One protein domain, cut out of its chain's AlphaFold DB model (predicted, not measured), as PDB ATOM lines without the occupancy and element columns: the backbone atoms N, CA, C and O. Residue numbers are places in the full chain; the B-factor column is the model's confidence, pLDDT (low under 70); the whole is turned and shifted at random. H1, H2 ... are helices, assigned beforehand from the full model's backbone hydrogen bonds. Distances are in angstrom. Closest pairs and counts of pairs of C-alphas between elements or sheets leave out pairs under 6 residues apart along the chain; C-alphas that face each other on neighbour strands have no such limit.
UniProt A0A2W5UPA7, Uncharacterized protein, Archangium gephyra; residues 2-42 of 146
ATOM      1  N   THR A   2     186.547 128.701 197.649       91.00
ATOM      2  CA  THR A   2     185.802 129.437 198.674       91.00
ATOM      3  C   THR A   2     186.569 129.430 199.992       91.00
ATOM      4  O   THR A   2     187.551 128.702 200.149       91.00
ATOM      5  N   CYS A   3     186.138 130.260 200.942       89.00
ATOM      6  CA  CYS A   3     186.706 130.248 202.287       89.00
ATOM      7  C   CYS A   3     186.468 128.897 202.985       89.00
ATOM      8  O   CYS A   3     187.348 128.440 203.709       89.00
ATOM      9  N   GLU A   4     185.338 128.225 202.720       90.75
ATOM     10  CA  GLU A   4     185.049 126.909 203.309       90.75
ATOM     11  C   GLU A   4     186.020 125.835 202.797       90.75
ATOM     12  O   GLU A   4     186.516 125.026 203.581       90.75
ATOM     13  N   ASP A   5     186.365 125.866 201.502       90.25
ATOM     14  CA  ASP A   5     187.363 124.955 200.921       90.25
ATOM     15  C   ASP A   5     188.727 125.096 201.628       90.25
ATOM     16  O   ASP A   5     189.428 124.113 201.876       90.25
ATOM     17  N   ILE A   6     189.105 126.332 201.964       89.19
ATOM     18  CA  ILE A   6     190.374 126.669 202.623       89.19
ATOM     19  C   ILE A   6     190.372 126.203 204.075       89.19
ATOM     20  O   ILE A   6     191.369 125.655 204.536       89.19
ATOM     21  N   GLU A   7     189.276 126.406 204.805       86.38
ATOM     22  CA  GLU A   7     189.143 125.932 206.185       86.38
ATOM     23  C   GLU A   7     189.253 124.409 206.267       86.38
ATOM     24  O   GLU A   7     189.928 123.884 207.158       86.38
ATOM     25  N   LEU A   8     188.682 123.699 205.292       88.12
ATOM     26  CA  LEU A   8     188.816 122.252 205.196       88.12
ATOM     27  C   LEU A   8     190.280 121.838 204.959       88.12
ATOM     28  O   LEU A   8     190.797 120.981 205.676       88.12
ATOM     29  N   GLU A   9     190.987 122.482 204.023       86.38
ATOM     30  CA  GLU A   9     192.417 122.227 203.769       86.38
ATOM     31  C   GLU A   9     193.307 122.562 204.978       86.38
ATOM     32  O   GLU A   9     194.226 121.805 205.312       86.38
ATOM     33  N   LEU A  10     193.016 123.665 205.673       84.38
ATOM     34  CA  LEU A  10     193.707 124.069 206.895       84.38
ATOM     35  C   LEU A  10     193.489 123.043 208.011       84.38
ATOM     36  O   LEU A  10     194.446 122.631 208.659       84.38
ATOM     37  N   SER A  11     192.264 122.554 208.203       82.94
ATOM     38  CA  SER A  11     191.988 121.503 209.189       82.94
ATOM     39  C   SER A  11     192.675 120.171 208.847       82.94
ATOM     40  O   SER A  11     193.109 119.446 209.743       82.94
ATOM     41  N   GLY A  12     192.851 119.879 207.552       81.31
ATOM     42  CA  GLY A  12     193.564 118.706 207.042       81.31
ATOM     43  C   GLY A  12     195.094 118.804 207.111       81.31
ATOM     44  O   GLY A  12     195.783 117.813 206.864       81.31
ATOM     45  N   GLY A  13     195.646 119.974 207.452       74.62
ATOM     46  CA  GLY A  13     197.089 120.200 207.589       74.62
ATOM     47  C   GLY A  13     197.872 120.197 206.271       74.62
ATOM     48  O   GLY A  13     199.105 120.183 206.293       74.62
ATOM     49  N   THR A  14     197.192 120.212 205.124       77.00
ATOM     50  CA  THR A  14     197.814 120.264 203.796       77.00
ATOM     51  C   THR A  14     197.159 121.352 202.965       77.00
ATOM     52  O   THR A  14     195.970 121.272 202.680       77.00
ATOM     53  N   LEU A  15     197.949 122.339 202.542       83.50
ATOM     54  CA  LEU A  15     197.460 123.487 201.787       83.50
ATOM     55  C   LEU A  15     197.850 123.372 200.309       83.50
ATOM     56  O   LEU A  15     199.040 123.266 199.971       83.50
ATOM     57  N   SER A  16     196.864 123.411 199.415       87.00
ATOM     58  CA  SER A  16     197.104 123.359 197.973       87.00
ATOM     59  C   SER A  16     197.744 124.657 197.452       87.00
ATOM     60  O   SER A  16     197.816 125.680 198.136       87.00
ATOM     61  N   ALA A  17     198.257 124.638 196.215       84.94
ATOM     62  CA  ALA A  17     198.830 125.840 195.596       84.94
ATOM     63  C   ALA A  17     197.785 126.956 195.405       84.94
ATOM     64  O   ALA A  17     198.094 128.120 195.645       84.94
ATOM     65  N   ARG A  18     196.544 126.589 195.055       84.75
ATOM     66  CA  ARG A  18     195.406 127.522 195.004       84.75
ATOM     67  C   ARG A  18     195.002 128.009 196.392       84.75
ATOM     68  O   ARG A  18     194.645 129.172 196.535       84.75
ATOM     69  N   GLY A  19     195.111 127.146 197.403       87.69
ATOM     70  CA  GLY A  19     194.864 127.528 198.787       87.69
ATOM     71  C   GLY A  19     195.800 128.644 199.256       87.69
ATOM     72  O   GLY A  19     195.353 129.635 199.825       87.69
ATOM     73  N   ARG A  20     197.093 128.543 198.918       85.69
ATOM     74  CA  ARG A  20     198.094 129.590 199.203       85.69
ATOM     75  C   ARG A  20     197.763 130.928 198.550       85.69
ATOM     76  O   ARG A  20     197.779 131.946 199.229       85.69
ATOM     77  N   GLU A  21     197.409 130.913 197.271       88.44
ATOM     78  CA  GLU A  21     197.034 132.126 196.534       88.44
ATOM     79  C   GLU A  21     195.806 132.820 197.149       88.44
ATOM     80  O   GLU A  21     195.755 134.045 197.253       88.44
ATOM     81  N   HIS A  22     194.837 132.048 197.644       90.25
ATOM     82  CA  HIS A  22     193.679 132.602 198.339       90.25
ATOM     83  C   HIS A  22     194.041 133.217 199.705       90.25
ATOM     84  O   HIS A  22     193.516 134.275 200.050       90.25
ATOM     85  N   LEU A  23     194.959 132.617 200.476       89.19
ATOM     86  CA  LEU A  23     195.439 133.192 201.747       89.19
ATOM     87  C   LEU A  23     196.157 134.541 201.561       89.19
ATOM     88  O   LEU A  23     196.106 135.413 202.439       89.19
ATOM     89  N   ASP A  24     196.800 134.742 200.412       86.75
ATOM     90  CA  ASP A  24     197.434 136.015 200.057       86.75
ATOM     91  C   ASP A  24     196.397 137.113 199.752       86.75
ATOM     92  O   ASP A  24     196.657 138.293 200.003       86.75
ATOM     93  N   GLY A  25     195.189 136.736 199.319       87.75
ATOM     94  CA  GLY A  25     194.077 137.655 199.056       87.75
ATOM     95  C   GLY A  25     193.075 137.829 200.206       87.75
ATOM     96  O   GLY A  25     192.410 138.860 200.276       87.75
ATOM     97  N   CYS A  26     192.960 136.859 201.118       90.19
ATOM     98  CA  CYS A  26     191.902 136.818 202.129       90.19
ATOM     99  C   CYS A  26     192.446 136.975 203.558       90.19
ATOM    100  O   CYS A  26     193.152 136.111 204.081       90.19
ATOM    101  N   ALA A  27     192.092 138.082 204.219       86.38
ATOM    102  CA  ALA A  27     192.567 138.394 205.568       86.38
ATOM    103  C   ALA A  27     191.994 137.460 206.651       86.38
ATOM    104  O   ALA A  27     192.721 137.104 207.577       86.38
ATOM    105  N   SER A  28     190.732 137.032 206.528       86.38
ATOM    106  CA  SER A  28     190.099 136.130 207.503       86.38
ATOM    107  C   SER A  28     190.753 134.750 207.490       86.38
ATOM    108  O   SER A  28     191.176 134.259 208.535       86.38
ATOM    109  N   CYS A  29     190.942 134.167 206.304       86.06
ATOM    110  CA  CYS A  29     191.605 132.874 206.156       86.06
ATOM    111  C   CYS A  29     193.085 132.924 206.572       86.06
ATOM    112  O   CYS A  29     193.644 131.933 207.037       86.06
ATOM    113  N   ARG A  30     193.745 134.080 206.436       85.62
ATOM    114  CA  ARG A  30     195.120 134.267 206.921       85.62
ATOM    115  C   ARG A  30     195.201 134.212 208.442       85.62
ATOM    116  O   ARG A  30     196.158 133.655 208.975       85.62
ATOM    117  N   GLU A  31     194.218 134.776 209.134       84.00
ATOM    118  CA  GLU A  31     194.181 134.770 210.594       84.00
ATOM    119  C   GLU A  31     193.870 133.375 211.145       84.00
ATOM    120  O   GLU A  31     194.569 132.898 212.039       84.00
ATOM    121  N   THR A  32     192.922 132.653 210.545       82.25
ATOM    122  CA  THR A  32     192.656 131.252 210.919       82.25
ATOM    123  C   THR A  32     193.871 130.364 210.661       82.25
ATOM    124  O   THR A  32     194.254 129.566 211.518       82.25
ATOM    125  N   ALA A  33     194.564 130.562 209.540       81.88
ATOM    126  CA  ALA A  33     195.810 129.866 209.259       81.88
ATOM    127  C   ALA A  33     196.910 130.184 210.297       81.88
ATOM    128  O   ALA A  33     197.659 129.282 210.678       81.88
ATOM    129  N   ARG A  34     197.006 131.425 210.801       77.75
ATOM    130  CA  ARG A  34     197.958 131.804 211.870       77.75
ATOM    131  C   ARG A  34     197.643 131.123 213.189       77.75
ATOM    132  O   ARG A  34     198.557 130.592 213.815       77.75
ATOM    133  N   LEU A  35     196.371 131.093 213.580       78.38
ATOM    134  CA  LEU A  35     195.917 130.405 214.792       78.38
ATOM    135  C   LEU A  35     196.226 128.905 214.746       78.38
ATOM    136  O   LEU A  35     196.589 128.313 215.760       78.38
ATOM    137  N   LEU A  36     196.150 128.305 213.559       76.56
ATOM    138  CA  LEU A  36     196.485 126.898 213.334       76.56
ATOM    139  C   LEU A  36     197.994 126.645 213.157       76.56
ATOM    140  O   LEU A  36     198.406 125.494 213.030       76.56
ATOM    141  N   GLY A  37     198.833 127.689 213.143       70.44
ATOM    142  CA  GLY A  37     200.274 127.574 212.882       70.44
ATOM    143  C   GLY A  37     200.609 127.098 211.462       70.44
ATOM    144  O   GLY A  37     201.726 126.647 211.210       70.44
ATOM    145  N   LEU A  38     199.637 127.170 210.548       64.25
ATOM    146  CA  LEU A  38     199.724 126.735 209.150       64.25
ATOM    147  C   LEU A  38     199.901 127.902 208.181       64.25
ATOM    148  O   LEU A  38     200.365 127.696 207.058       64.25
ATOM    149  N   ALA A  39     199.557 129.127 208.598       56.59
ATOM    150  CA  ALA A  39     199.991 130.323 207.894       56.59
ATOM    151  C   ALA A  39     201.505 130.287 207.910       56.59
ATOM    152  O   ALA A  39     202.092 130.271 208.993       56.59
ATOM    153  N   ALA A  40     202.075 130.212 206.705       57.62
ATOM    154  CA  ALA A  40     203.494 130.093 206.443       57.62
ATOM    155  C   ALA A  40     204.291 130.757 207.563       57.62
ATOM    156  O   ALA A  40     204.331 131.989 207.652       57.62
ATOM    157  N   LEU A  41     204.887 129.930 208.439       54.72
ATOM    158  CA  LEU A  41     205.965 130.403 209.292       54.72
ATOM    159  C   LEU A  41     206.881 131.191 208.352       54.72
ATOM    160  O   LEU A  41     207.197 130.655 207.278       54.72
ATOM    161  N   PRO A  42     207.223 132.453 208.675       57.50
ATOM    162  CA  PRO A  42     208.055 133.250 207.793       57.50
ATOM    163  C   PRO A  42     209.256 132.388 207.393       57.50
ATOM    164  O   PRO A  42     209.832 131.719 208.260       57.50
TER     165      PRO A  42
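This is residues 2 to 42 of the 146 residues of an uncharacterized protein of Archangium gephyra (UniProt A0A2W5UPA7). Three short helices of 9 residues each, their centres making a triangle, form a small rounded body: H1 and H3 lie side by side and run the same way, while H2 is set steeply to both. A tail with no named element, residues 36 to 42, follows H3 and turns away from its end. The printed part has 41 residues, with three named helices in the order H1, H2, H3 and no named strand; the class is all helix. The whole is compact, with a radius of gyration of the C-alphas of 8.7 A, and spans 22 by 20 by 16 A.

Find C-alpha 3 at (186.706, 130.248, 202.287); from there H1, residues 3 to 11, runs 12.3 A. H2, residues 17 to 25, begins at C-alpha 17, at (198.830, 125.840, 195.596), and measures 13.2 A. H3, residues 27 to 35, runs 12.7 A to C-alpha 35 at (195.917, 130.405, 214.792).

Look first at H3, which touches H1 at a shallow tilt of 12 degrees, the same way; their closest C-alphas, of Leu 10 and Ala 33, are 6.6 A apart. H3 and H2 only just touch, with 3 pairs of C-alphas within 8 A, and only at the corner by their link; the closest C-alphas, of Leu 23 and Arg 30, are 5.3 A apart. Their steep tilt of 67 degrees, opposite ways, is only just short of about perpendicular. H1 and H2 are close but not clearly touching, with the closest C-alphas, of Ile 6 and Gly 19, 6.0 A apart, at a steep tilt of 62 degrees, opposite ways. In H1, H2 and H3 every O i to N i+4 pair is within hydrogen-bond range.

The two C-alphas farthest apart, of Thr 2 and Pro 42, are 24.3 A apart. The printed part has no cut, and both links, H1 to H2 and H2 to H3, are tight. The mean pLDDT of the printed part is 81.6; look to residues 38 to 42 for the values under 70.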